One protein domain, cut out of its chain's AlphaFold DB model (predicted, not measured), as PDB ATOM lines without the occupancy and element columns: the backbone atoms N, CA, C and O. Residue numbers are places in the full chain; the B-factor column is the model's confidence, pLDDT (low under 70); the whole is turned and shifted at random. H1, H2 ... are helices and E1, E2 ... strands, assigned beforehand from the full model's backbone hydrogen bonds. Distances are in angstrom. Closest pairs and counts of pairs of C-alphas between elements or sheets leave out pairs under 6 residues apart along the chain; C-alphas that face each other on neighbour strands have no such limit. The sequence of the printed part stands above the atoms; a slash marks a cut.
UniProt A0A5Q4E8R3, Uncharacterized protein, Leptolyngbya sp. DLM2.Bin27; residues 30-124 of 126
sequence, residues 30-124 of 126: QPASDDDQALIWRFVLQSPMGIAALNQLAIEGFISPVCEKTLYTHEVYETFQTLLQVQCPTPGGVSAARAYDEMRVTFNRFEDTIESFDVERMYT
ATOM      1  N   GLN A  30     198.874 256.636 172.850       94.19
ATOM      2  CA  GLN A  30     197.973 256.248 171.769       94.19
ATOM      3  C   GLN A  30     197.841 257.400 170.767       94.19
ATOM      4  O   GLN A  30     197.679 258.543 171.198       94.19
ATOM      5  N   PRO A  31     197.922 257.157 169.444       94.69
ATOM      6  CA  PRO A  31     197.746 258.215 168.455       94.69
ATOM      7  C   PRO A  31     196.425 258.956 168.669       94.69
ATOM      8  O   PRO A  31     195.369 258.335 168.797       94.69
ATOM      9  N   ALA A  32     196.486 260.282 168.708       95.62
ATOM     10  CA  ALA A  32     195.307 261.104 168.919       95.62
ATOM     11  C   ALA A  32     194.366 261.017 167.707       95.62
ATOM     12  O   ALA A  32     194.804 261.092 166.553       95.62
ATOM     13  N   SER A  33     193.062 260.914 167.971       95.06
ATOM     14  CA  SER A  33     192.026 261.045 166.942       95.06
ATOM     15  C   SER A  33     192.060 262.441 166.304       95.06
ATOM     16  O   SER A  33     192.581 263.380 166.903       95.06
ATOM     17  N   ASP A  34     191.485 262.619 165.111       95.31
ATOM     18  CA  ASP A  34     191.464 263.934 164.445       95.31
ATOM     19  C   ASP A  34     190.797 265.028 165.308       95.31
ATOM     20  O   ASP A  34     191.269 266.170 165.352       95.31
ATOM     21  N   ASP A  35     189.738 264.669 166.044       94.25
ATOM     22  CA  ASP A  35     189.042 265.574 166.966       94.25
ATOM     23  C   ASP A  35     189.939 265.955 168.155       94.25
ATOM     24  O   ASP A  35     190.044 267.137 168.511       94.25
ATOM     25  N   ASP A  36     190.650 264.981 168.730       94.12
ATOM     26  CA  ASP A  36     191.595 265.228 169.820       94.12
ATOM     27  C   ASP A  36     192.786 266.058 169.345       94.12
ATOM     28  O   ASP A  36     193.224 266.958 170.053       94.12
ATOM     29  N   GLN A  37     193.291 265.831 168.132       95.38
ATOM     30  CA  GLN A  37     194.382 266.627 167.570       95.38
ATOM     31  C   GLN A  37     194.002 268.103 167.452       95.38
ATOM     32  O   GLN A  37     194.768 268.979 167.866       95.38
ATOM     33  N   ALA A  38     192.808 268.400 166.929       94.94
ATOM     34  CA  ALA A  38     192.308 269.770 166.840       94.94
ATOM     35  C   ALA A  38     192.167 270.410 168.232       94.94
ATOM     36  O   ALA A  38     192.530 271.574 168.437       94.94
ATOM     37  N   LEU A  39     191.676 269.637 169.202       93.25
ATOM     38  CA  LEU A  39     191.526 270.062 170.585       93.25
ATOM     39  C   LEU A  39     192.881 270.340 171.260       93.25
ATOM     40  O   LEU A  39     193.054 271.386 171.887       93.25
ATOM     41  N   ILE A  40     193.857 269.450 171.092       94.88
ATOM     42  CA  ILE A  40     195.213 269.587 171.633       94.88
ATOM     43  C   ILE A  40     195.891 270.822 171.049       94.88
ATOM     44  O   ILE A  40     196.409 271.645 171.805       94.88
ATOM     45  N   TRP A  41     195.833 271.013 169.728       95.69
ATOM     46  CA  TRP A  41     196.399 272.207 169.101       95.69
ATOM     47  C   TRP A  41     195.759 273.488 169.614       95.69
ATOM     48  O   TRP A  41     196.468 274.465 169.856       95.69
ATOM     49  N   ARG A  42     194.443 273.489 169.845       94.75
ATOM     50  CA  ARG A  42     193.767 274.630 170.463       94.75
ATOM     51  C   ARG A  42     194.364 274.950 171.835       94.75
ATOM     52  O   ARG A  42     194.687 276.109 172.077       94.75
ATOM     53  N   PHE A  43     194.565 273.952 172.697       93.69
ATOM     54  CA  PHE A  43     195.169 274.161 174.019       93.69
ATOM     55  C   PHE A  43     196.625 274.630 173.943       93.69
ATOM     56  O   PHE A  43     197.004 275.566 174.644       93.69
ATOM     57  N   VAL A  44     197.433 274.032 173.064       95.31
ATOM     58  CA  VAL A  44     198.842 274.412 172.875       95.31
ATOM     59  C   VAL A  44     198.957 275.855 172.383       95.31
ATOM     60  O   VAL A  44     199.728 276.636 172.933       95.31
ATOM     61  N   LEU A  45     198.166 276.242 171.381       95.38
ATOM     62  CA  LEU A  45     198.254 277.568 170.765       95.38
ATOM     63  C   LEU A  45     197.649 278.687 171.627       95.38
ATOM     64  O   LEU A  45     197.975 279.854 171.423       95.38
ATOM     65  N   GLN A  46     196.774 278.355 172.578       95.19
ATOM     66  CA  GLN A  46     196.148 279.325 173.484       95.19
ATOM     67  C   GLN A  46     196.843 279.419 174.850       95.19
ATOM     68  O   GLN A  46     196.557 280.342 175.613       95.19
ATOM     69  N   SER A  47     197.764 278.504 175.162       94.88
ATOM     70  CA  SER A  47     198.494 278.489 176.431       94.88
ATOM     71  C   SER A  47     199.873 279.147 176.312       94.88
ATOM     72  O   SER A  47     200.651 278.768 175.434       94.88
ATOM     73  N   PRO A  48     200.267 280.036 177.250       96.06
ATOM     74  CA  PRO A  48     201.645 280.514 177.348       96.06
ATOM     75  C   PRO A  48     202.678 279.381 177.445       96.06
ATOM     76  O   PRO A  48     203.751 279.492 176.856       96.06
ATOM     77  N   MET A  49     202.359 278.285 178.146       97.06
ATOM     78  CA  MET A  49     203.242 277.116 178.253       97.06
ATOM     79  C   MET A  49     203.301 276.318 176.953       97.06
ATOM     80  O   MET A  49     204.379 275.885 176.555       97.06
ATOM     81  N   GLY A  50     202.177 276.194 176.244       96.69
ATOM     82  CA  GLY A  50     202.162 275.584 174.917       96.69
ATOM     83  C   GLY A  50     203.035 276.359 173.926       96.69
ATOM     84  O   GLY A  50     203.897 275.778 173.271       96.69
ATOM     85  N   ILE A  51     202.904 277.689 173.893       97.19
ATOM     86  CA  ILE A  51     203.756 278.560 173.069       97.19
ATOM     87  C   ILE A  51     205.230 278.480 173.487       97.19
ATOM     88  O   ILE A  51     206.104 278.448 172.623       97.19
ATOM     89  N   ALA A  52     205.532 278.414 174.787       97.69
ATOM     90  CA  ALA A  52     206.902 278.247 175.266       97.69
ATOM     91  C   ALA A  52     207.534 276.937 174.763       97.69
ATOM     92  O   ALA A  52     208.675 276.954 174.300       97.69
ATOM     93  N   ALA A  53     206.784 275.835 174.766       97.00
ATOM     94  CA  ALA A  53     207.256 274.565 174.228       97.00
ATOM     95  C   ALA A  53     207.494 274.621 172.709       97.00
ATOM     96  O   ALA A  53     208.514 274.139 172.218       97.00
ATOM     97  N   LEU A  54     206.603 275.276 171.954       96.75
ATOM     98  CA  LEU A  54     206.804 275.495 170.516       96.75
ATOM     99  C   LEU A  54     208.027 276.375 170.230       96.75
ATOM    100  O   LEU A  54     208.766 276.114 169.282       96.75
ATOM    101  N   ASN A  55     208.277 277.385 171.064       96.56
ATOM    102  CA  ASN A  55     209.486 278.196 170.970       96.56
ATOM    103  C   ASN A  55     210.742 277.369 171.258       96.56
ATOM    104  O   ASN A  55     211.746 277.565 170.581       96.56
ATOM    105  N   GLN A  56     210.690 276.428 172.205       94.19
ATOM    106  CA  GLN A  56     211.803 275.513 172.464       94.19
ATOM    107  C   GLN A  56     212.109 274.653 171.229       94.19
ATOM    108  O   GLN A  56     213.261 274.583 170.805       94.19
ATOM    109  N   LEU A  57     211.080 274.084 170.591       93.50
ATOM    110  CA  LEU A  57     211.239 273.360 169.325       93.50
ATOM    111  C   LEU A  57     211.823 274.256 168.225       93.50
ATOM    112  O   LEU A  57     212.692 273.824 167.470       93.50
ATOM    113  N   ALA A  58     211.375 275.511 168.125       92.12
ATOM    114  CA  ALA A  58     211.875 276.452 167.126       92.12
ATOM    115  C   ALA A  58     213.347 276.805 167.360       92.12
ATOM    116  O   ALA A  58     214.130 276.805 166.409       92.12
ATOM    117  N   ILE A  59     213.731 277.057 168.616       90.50
ATOM    118  CA  ILE A  59     215.120 277.296 169.010       90.50
ATOM    119  C   ILE A  59     215.981 276.105 168.613       90.50
ATOM    120  O   ILE A  59     217.082 276.332 168.149       90.50
ATOM    121  N   GLU A  60     215.495 274.869 168.728       89.69
ATOM    122  CA  GLU A  60     216.256 273.664 168.367       89.69
ATOM    123  C   GLU A  60     216.214 273.298 166.875       89.69
ATOM    124  O   GLU A  60     216.943 272.405 166.443       89.69
ATOM    125  N   GLY A  61     215.424 274.016 166.071       88.75
ATOM    126  CA  GLY A  61     215.292 273.793 164.628       88.75
ATOM    127  C   GLY A  61     214.226 272.766 164.225       88.75
ATOM    128  O   GLY A  61     214.179 272.369 163.065       88.75
ATOM    129  N   PHE A  62     213.343 272.370 165.144       91.75
ATOM    130  CA  PHE A  62     212.312 271.342 164.941       91.75
ATOM    131  C   PHE A  62     210.956 271.897 164.467       91.75
ATOM    132  O   PHE A  62     210.022 271.150 164.181       91.75
ATOM    133  N   ILE A  63     210.822 273.217 164.299       86.06
ATOM    134  CA  ILE A  63     209.653 273.827 163.646       86.06
ATOM    135  C   ILE A  63     209.956 274.040 162.158       86.06
ATOM    136  O   ILE A  63     210.396 275.104 161.733       86.06
ATOM    137  N   SER A  64     209.717 272.999 161.357       85.00
ATOM    138  CA  SER A  64     209.862 273.026 159.895       85.00
ATOM    139  C   SER A  64     208.722 272.257 159.203       85.00
ATOM    140  O   SER A  64     208.172 271.326 159.807       85.00
ATOM    141  N   PRO A  65     208.341 272.608 157.955       86.69
ATOM    142  CA  PRO A  65     207.356 271.851 157.178       86.69
ATOM    143  C   PRO A  65     207.803 270.431 156.831       86.69
ATOM    144  O   PRO A  65     206.958 269.579 156.585       86.69
ATOM    145  N   VAL A  66     209.115 270.180 156.795       89.44
ATOM    146  CA  VAL A  66     209.647 268.837 156.518       89.44
ATOM    147  C   VAL A  66     209.668 267.943 157.754       89.44
ATOM    148  O   VAL A  66     209.907 266.752 157.610       89.44
ATOM    149  N   CYS A  67     209.443 268.502 158.949       91.31
ATOM    150  CA  CYS A  67     209.358 267.714 160.170       91.31
ATOM    151  C   CYS A  67     207.918 267.249 160.388       91.31
ATOM    152  O   CYS A  67     207.004 268.075 160.543       91.31
ATOM    153  N   GLU A  68     207.736 265.936 160.416       94.44
ATOM    154  CA  GLU A  68     206.479 265.275 160.725       94.44
ATOM    155  C   GLU A  68     206.109 265.521 162.188       94.44
ATOM    156  O   GLU A  68     206.974 265.581 163.063       94.44
ATOM    157  N   LYS A  69     204.817 265.747 162.439       94.75
ATOM    158  CA  LYS A  69     204.283 266.038 163.769       94.75
ATOM    159  C   LYS A  69     203.163 265.062 164.043       94.75
ATOM    160  O   LYS A  69     202.167 265.076 163.321       94.75
ATOM    161  N   THR A  70     203.311 264.295 165.108       95.62
ATOM    162  CA  THR A  70     202.314 263.319 165.533       95.62
ATOM    163  C   THR A  70     201.925 263.621 166.967       95.62
ATOM    164  O   THR A  70     202.780 263.855 167.821       95.62
ATOM    165  N   LEU A  71     200.621 263.663 167.222       96.56
ATOM    166  CA  LEU A  71     200.069 263.881 168.550       96.56
ATOM    167  C   LEU A  71     199.559 262.564 169.119       96.56
ATOM    168  O   LEU A  71     198.915 261.788 168.415       96.56
ATOM    169  N   TYR A  72     199.805 262.361 170.406       96.62
ATOM    170  CA  TYR A  72     199.325 261.213 171.159       96.62
ATOM    171  C   TYR A  72     198.606 261.671 172.427       96.62
ATOM    172  O   TYR A  72     198.919 262.722 172.998       96.62
ATOM    173  N   THR A  73     197.665 260.854 172.881       95.62
ATOM    174  CA  THR A  73     197.045 260.934 174.203       95.62
ATOM    175  C   THR A  73     197.591 259.823 175.089       95.62
ATOM    176  O   THR A  73     198.019 258.770 174.609       95.62
ATOM    177  N   HIS A  74     197.618 260.065 176.394       95.12
ATOM    178  CA  HIS A  74     198.019 259.042 177.348       95.12
ATOM    179  C   HIS A  74     196.851 258.076 177.604       95.12
ATOM    180  O   HIS A  74     195.724 258.516 177.796       95.12
ATOM    181  N   GLU A  75     197.100 256.771 177.698       93.12
ATOM    182  CA  GLU A  75     196.052 255.752 177.889       93.12
ATOM    183  C   GLU A  75     195.211 255.996 179.158       93.12
ATOM    184  O   GLU A  75     193.987 255.934 179.130       93.12
ATOM    185  N   VAL A  76     195.875 256.309 180.276       92.69
ATOM    186  CA  VAL A  76     195.221 256.545 181.579       92.69
ATOM    187  C   VAL A  76     194.736 257.988 181.783       92.69
ATOM    188  O   VAL A  76     193.702 258.200 182.412       92.69
ATOM    189  N   TYR A  77     195.487 258.985 181.306       91.44
ATOM    190  CA  TYR A  77     195.205 260.408 181.557       91.44
ATOM    191  C   TYR A  77     194.505 261.097 180.381       91.44
ATOM    192  O   TYR A  77     194.170 262.277 180.465       91.44
ATOM    193  N   GLU A  78     194.276 260.371 179.288       89.06
ATOM    194  CA  GLU A  78     193.598 260.832 178.081       89.06
ATOM    195  C   GLU A  78     194.166 262.175 177.589       89.06
ATOM    196  O   GLU A  78     195.360 262.301 177.329       89.06
ATOM    197  N   THR A  79     193.327 263.207 177.471       86.69
ATOM    198  CA  THR A  79     193.728 264.536 176.987       86.69
ATOM    199  C   THR A  79     194.352 265.428 178.066       86.69
ATOM    200  O   THR A  79     194.792 266.538 177.747       86.69
ATOM    201  N   PHE A  80     194.412 264.981 179.329       91.75
ATOM    202  CA  PHE A  80     195.116 265.699 180.399       91.75
ATOM    203  C   PHE A  80     196.632 265.549 180.300       91.75
ATOM    204  O   PHE A  80     197.365 266.388 180.821       91.75
ATOM    205  N   GLN A  81     197.108 264.521 179.602       95.06
ATOM    206  CA  GLN A  81     198.516 264.379 179.288       95.06
ATOM    207  C   GLN A  81     198.680 263.997 177.825       95.06
ATOM    208  O   GLN A  81     198.172 262.970 177.379       95.06
ATOM    209  N   THR A  82     199.374 264.837 177.064       96.56
ATOM    210  CA  THR A  82     199.520 264.647 175.620       96.56
ATOM    211  C   THR A  82     200.965 264.766 175.194       96.56
ATOM    212  O   THR A  82     201.741 265.508 175.791       96.56
ATOM    213  N   LEU A  83     201.325 264.029 174.153       97.31
ATOM    214  CA  LEU A  83     202.671 264.009 173.601       97.31
ATOM    215  C   LEU A  83     202.637 264.579 172.188       97.31
ATOM    216  O   LEU A  83     201.886 264.100 171.341       97.31
ATOM    217  N   LEU A  84     203.475 265.575 171.927       97.44
ATOM    218  CA  LEU A  84     203.830 266.009 170.584       97.44
ATOM    219  C   LEU A  84     205.177 265.401 170.216       97.44
ATOM    220  O   LEU A  84     206.215 265.810 170.733       97.44
ATOM    221  N   GLN A  85     205.148 264.452 169.294       96.19
ATOM    222  CA  GLN A  85     206.332 263.928 168.637       96.19
ATOM    223  C   GLN A  85     206.634 264.777 167.403       96.19
ATOM    224  O   GLN A  85     205.744 265.032 166.589       96.19
ATOM    225  N   VAL A  86     207.885 265.201 167.256       95.19
ATOM    226  CA  VAL A  86     208.370 265.930 166.085       95.19
ATOM    227  C   VAL A  86     209.591 265.221 165.522       95.19
ATOM    228  O   VAL A  86     210.654 265.249 166.137       95.19
ATOM    229  N   GLN A  87     209.435 264.624 164.343       93.06
ATOM    230  CA  GLN A  87     210.490 263.909 163.629       93.06
ATOM    231  C   GLN A  87     210.923 264.719 162.409       93.06
ATOM    232  O   GLN A  87     210.109 265.038 161.546       93.06
ATOM    233  N   CYS A  88     212.206 265.028 162.300       90.19
ATOM    234  CA  CYS A  88     212.801 265.682 161.143       90.19
ATOM    235  C   CYS A  88     213.619 264.670 160.315       90.19
ATOM    236  O   CYS A  88     214.164 263.723 160.871       90.19
ATOM    237  N   PRO A  89     213.735 264.844 158.984       86.12
ATOM    238  CA  PRO A  89     214.463 263.908 158.116       86.12
ATOM    239  C   PRO A  89     215.989 264.045 158.198       86.12
ATOM    240  O   PRO A  89     216.716 263.152 157.774       86.12
ATOM    241  N   THR A  90     216.475 265.181 158.693       80.81
ATOM    242  CA  THR A  90     217.897 265.432 158.913       80.81
ATOM    243  C   THR A  90     218.086 265.698 160.398       80.81
ATOM    244  O   THR A  90     217.364 266.555 160.922       80.81
ATOM    245  N   PRO A  91     219.051 265.036 161.060       75.75
ATOM    246  CA  PRO A  91     219.359 265.339 162.444       75.75
ATOM    247  C   PRO A  91     219.664 266.826 162.649       75.75
ATOM    248  O   PRO A  91     220.382 267.450 161.860       75.75
ATOM    249  N   GLY A  92     219.070 267.391 163.696       66.75
ATOM    250  CA  GLY A  92     219.124 268.802 164.059       66.75
ATOM    251  C   GLY A  92     219.679 269.025 165.468       66.75
ATOM    252  O   GLY A  92     220.230 268.119 166.092       66.75
ATOM    253  N   GLY A  93     219.547 270.259 165.964       64.25
ATOM    254  CA  GLY A  93     220.027 270.681 167.283       64.25
ATOM    255  C   GLY A  93     221.173 271.692 167.203       64.25
ATOM    256  O   GLY A  93     222.295 271.374 166.821       64.25
ATOM    257  N   VAL A  94     220.914 272.936 167.616       59.56
ATOM    258  CA  VAL A  94     221.849 274.077 167.461       59.56
ATOM    259  C   VAL A  94     223.112 273.975 168.328       59.56
ATOM    260  O   VAL A  94     223.991 274.827 168.240       59.56
ATOM    261  N   SER A  95     223.214 272.964 169.195       57.19
ATOM    262  CA  SER A  95     224.287 272.864 170.193       57.19
ATOM    263  C   SER A  95     224.667 271.424 170.565       57.19
ATOM    264  O   SER A  95     225.252 271.196 171.628       57.19
ATOM    265  N   ALA A  96     224.322 270.431 169.749       55.75
ATOM    266  CA  ALA A  96     224.433 269.045 170.177       55.75
ATOM    267  C   ALA A  96     225.781 268.416 169.783       55.75
ATOM    268  O   ALA A  96     226.144 268.370 168.614       55.75
ATOM    269  N   ALA A  97     226.513 267.888 170.772       61.41
ATOM    270  CA  ALA A  97     227.678 267.022 170.543       61.41
ATOM    271  C   ALA A  97     227.287 265.640 169.974       61.41
ATOM    272  O   ALA A  97     228.155 264.879 169.557       61.41
ATOM    273  N   ARG A  98     225.986 265.319 169.992       67.56
ATOM    274  CA  ARG A  98     225.359 264.117 169.435       67.56
ATOM    275  C   ARG A  98     224.119 264.530 168.663       67.56
ATOM    276  O   ARG A  98     223.327 265.313 169.181       67.56
ATOM    277  N   ALA A  99     223.973 264.017 167.454       76.00
ATOM    278  CA  ALA A  99     222.846 264.327 166.599       76.00
ATOM    279  C   ALA A  99     221.553 263.676 167.135       76.00
ATOM    280  O   ALA A  99     221.586 262.590 167.711       76.00
ATOM    281  N   TYR A 100     220.426 264.363 166.978       85.69
ATOM    282  CA  TYR A 100     219.087 263.805 167.170       85.69
ATOM    283  C   TYR A 100     218.183 264.347 166.073       85.69
ATOM    284  O   TYR A 100     218.312 265.501 165.659       85.69
ATOM    285  N   ASP A 101     217.284 263.514 165.577       88.75
ATOM    286  CA  ASP A 101     216.330 263.854 164.525       88.75
ATOM    287  C   ASP A 101     214.880 263.833 165.024       88.75
ATOM    288  O   ASP A 101     213.976 264.229 164.290       88.75
ATOM    289  N   GLU A 102     214.673 263.494 166.298       92.19
ATOM    290  CA  GLU A 102     213.378 263.504 166.963       92.19
ATOM    291  C   GLU A 102     213.416 264.264 168.296       92.19
ATOM    292  O   GLU A 102     214.322 264.122 169.126       92.19
ATOM    293  N   MET A 103     212.376 265.069 168.512       93.38
ATOM    294  CA  MET A 103     212.055 265.675 169.797       93.38
ATOM    295  C   MET A 103     210.639 265.293 170.207       93.38
ATOM    296  O   MET A 103     209.716 265.289 169.392       93.38
ATOM    297  N   ARG A 104     210.459 265.036 171.498       96.06
ATOM    298  CA  ARG A 104     209.166 264.751 172.112       96.06
ATOM    299  C   ARG A 104     208.860 265.818 173.148       96.06
ATOM    300  O   ARG A 104     209.724 266.173 173.946       96.06
ATOM    301  N   VAL A 105     207.643 266.342 173.119       97.25
ATOM    302  CA  VAL A 105     207.151 267.306 174.103       97.25
ATOM    303  C   VAL A 105     205.934 266.723 174.793       97.25
ATOM    304  O   VAL A 105     204.901 266.532 174.152       97.25
ATOM    305  N   THR A 106     206.042 266.484 176.093       97.38
ATOM    306  CA  THR A 106     204.915 266.050 176.920       97.38
ATOM    307  C   THR A 106     204.270 267.272 177.549       97.38
ATOM    308  O   THR A 106     204.941 268.041 178.229       97.38
ATOM    309  N   PHE A 107     202.973 267.464 177.339       97.31
ATOM    310  CA  PHE A 107     202.182 268.523 177.952       97.31
ATOM    311  C   PHE A 107     201.357 267.948 179.097       97.31
ATOM    312  O   PHE A 107     200.560 267.035 178.883       97.31
ATOM    313  N   ASN A 108     201.494 268.525 180.290       96.19
ATOM    314  CA  ASN A 108     200.646 268.196 181.431       96.19
ATOM    315  C   ASN A 108     199.596 269.293 181.607       96.19
ATOM    316  O   ASN A 108     199.918 270.482 181.725       96.19
ATOM    317  N   ARG A 109     198.328 268.891 181.618       93.50
ATOM    318  CA  ARG A 109     197.184 269.786 181.729       93.50
ATOM    319  C   ARG A 109     196.424 269.554 183.021       93.50
ATOM    320  O   ARG A 109     196.198 268.421 183.436       93.50
ATOM    321  N   PHE A 110     195.943 270.654 183.575       90.56
ATOM    322  CA  PHE A 110     194.956 270.671 184.636       90.56
ATOM    323  C   PHE A 110     193.821 271.589 184.188       90.56
ATOM    324  O   PHE A 110     194.054 272.727 183.771       90.56
ATOM    325  N   GLU A 111     192.596 271.062 184.197       84.62
ATOM    326  CA  GLU A 111     191.433 271.724 183.597       84.62
ATOM    327  C   GLU A 111     191.720 272.162 182.136       84.62
ATOM    328  O   GLU A 111     192.214 271.384 181.309       84.62
ATOM    329  N   ASP A 112     191.434 273.419 181.799       82.12
ATOM    330  CA  ASP A 112     191.619 273.981 180.459       82.12
ATOM    331  C   ASP A 112     193.011 274.603 180.237       82.12
ATOM    332  O   ASP A 112     193.238 275.273 179.229       82.12
ATOM    333  N   THR A 113     193.969 274.377 181.148       88.31
ATOM    334  CA  THR A 113     195.300 275.008 181.110       88.31
ATOM    335  C   THR A 113     196.427 273.976 181.022       88.31
ATOM    336  O   THR A 113     196.413 272.958 181.708       88.31
ATOM    337  N   ILE A 114     197.435 274.244 180.182       95.31
ATOM    338  CA  ILE A 114     198.720 273.523 180.225       95.31
ATOM    339  C   ILE A 114     199.541 274.116 181.370       95.31
ATOM    340  O   ILE A 114     199.947 275.277 181.284       95.31
ATOM    341  N   GLU A 115     199.777 273.333 182.420       95.19
ATOM    342  CA  GLU A 115     200.528 273.772 183.602       95.19
ATOM    343  C   GLU A 115     202.038 273.659 183.403       95.19
ATOM    344  O   GLU A 115     202.800 274.485 183.903       95.19
ATOM    345  N   SER A 116     202.477 272.635 182.671       96.19
ATOM    346  CA  SER A 116     203.893 272.351 182.445       96.19
ATOM    347  C   SER A 116     204.107 271.585 181.143       96.19
ATOM    348  O   SER A 116     203.168 271.021 180.570       96.19
ATOM    349  N   PHE A 117     205.354 271.576 180.676       97.50
ATOM    350  CA  PHE A 117     205.790 270.705 179.599       97.50
ATOM    351  C   PHE A 117     207.187 270.151 179.883       97.50
ATOM    352  O   PHE A 117     208.020 270.839 180.477       97.50
ATOM    353  N   ASP A 118     207.434 268.942 179.399       96.88
ATOM    354  CA  ASP A 118     208.729 268.272 179.432       96.88
ATOM    355  C   ASP A 118     209.214 268.040 178.001       96.88
ATOM    356  O   ASP A 118     208.407 267.837 177.092       96.88
ATOM    357  N   VAL A 119     210.529 268.099 177.786       94.19
ATOM    358  CA  VAL A 119     211.144 267.916 176.464       94.19
ATOM    359  C   VAL A 119     212.157 266.788 176.516       94.19
ATOM    360  O   VAL A 119     213.120 266.843 177.282       94.19
ATOM    361  N   GLU A 120     211.987 265.821 175.628       93.19
ATOM    362  CA  GLU A 120     212.911 264.714 175.415       93.19
ATOM    363  C   GLU A 120     213.539 264.832 174.022       93.19
ATOM    364  O   GLU A 120     212.878 265.185 173.041       93.19
ATOM    365  N   ARG A 121     214.844 264.562 173.942       91.25
ATOM    366  CA  ARG A 121     215.615 264.518 172.692       91.25
ATOM    367  C   ARG A 121     215.960 263.066 172.429       91.25
ATOM    368  O   ARG A 121     216.626 262.451 173.261       91.25
ATOM    369  N   MET A 122     215.513 262.532 171.302       89.19
ATOM    370  CA  MET A 122     215.739 261.136 170.949       89.19
ATOM    371  C   MET A 122     217.000 261.054 170.093       89.19
ATOM    372  O   MET A 122     217.009 261.440 168.927       89.19
ATOM    373  N   TYR A 123     218.099 260.623 170.704       82.88
ATOM    374  CA  TYR A 123     219.388 260.539 170.025       82.88
ATOM    375  C   TYR A 123     219.419 259.357 169.057       82.88
ATOM    376  O   TYR A 123     218.968 258.262 169.386       82.88
ATOM    377  N   THR A 124     219.971 259.589 167.869       69.69
ATOM    378  CA  THR A 124     220.288 258.525 166.917       69.69
ATOM    379  C   THR A 124     221.614 257.893 167.332       69.69
ATOM    380  O   THR A 124     222.612 258.605 167.465       69.69
TER     381      THR A 124
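This is residues 30 to 124 of the 126 residues of an uncharacterized protein of Leptolyngbya sp. DLM2.Bin27 (UniProt A0A5Q4E8R3). Picture a twisted wall of four antiparallel strands with two helices, H1 and H2, covering one face and meeting at a corner as an L, while the other face is bare. H1 crosses the strands, and H2 packs on the sheet chiefly at E4 and E3. The 95 printed residues hold, in chain order, H1, H2, E1, E2, E3 and E4; the sheet runs E1, E2, E3, E4, and the class is mixed, helices and strands. The whole is compact, with a radius of gyration of the C-alphas of 13.0 A, and elongated, spanning 38 by 24 by 23 A.

Start at Gln 30; residues 30 to 31 pair antiparallel with residues 72 to 73. Find C-alpha 34 at (191.464, 263.934, 164.445); from there H1, residues 34 to 46, runs 18.5 A. H2, residues 48 to 60, also runs 18.5 A and ends with C-alpha 60 at (216.256, 273.664, 168.367). Next come E1, residues 68 to 74, 19.7 A, and E2, residues 78 to 92, 30.2 A, which bends by 97 degrees at residue 89. E3, residues 100 to 110, runs 30.6 A. E4, residues 113 to 123, runs 30.2 A, bends by 51 degrees at residue 116 and ends with C-alpha 123 at (219.388, 260.539, 170.025).

Read the sheet first: E1 to E4 form a meander, each strand the antiparallel neighbour of the one before, and each successive pair is a hairpin. Look for N 70 and O 85 at 2.9 A between E1 and E2, N 84 and O 105 at 2.8 A between E2 and E3, and N 106 and O 118 at 2.9 A between E3 and E4. The edge strands E1 and E4 are apart. H1 and H2 are on the same face, giving two layers, helices on one face of a sheet. H1 has a height over the sheet of 8.6 A and runs across the strands, at 85 degrees to E2 on the local plane; it is over E2 and E3, and only just over E1, with 3 of its C-alphas there. The closest C-alphas of H2 and E4 are those of Met 49 and Ile 114, 6.1 A. H1 and H2 touch only at the corner, through residues 43 to 45 and 50 to 51, with Val 44 and Gly 50 the closest C-alphas at 4.1 A; they are about perpendicular, at 87 degrees. In both helices every O i to N i+4 pair is within hydrogen-bond range.

The C-alphas farthest apart are those of Asp 35 and Ala 97, 38.8 A. The printed part has no cut and no long link. The mean pLDDT of the printed part is 90.2; look for values under 70 at residues 92 to 98, of which 92 belongs to E2, and at residue 124.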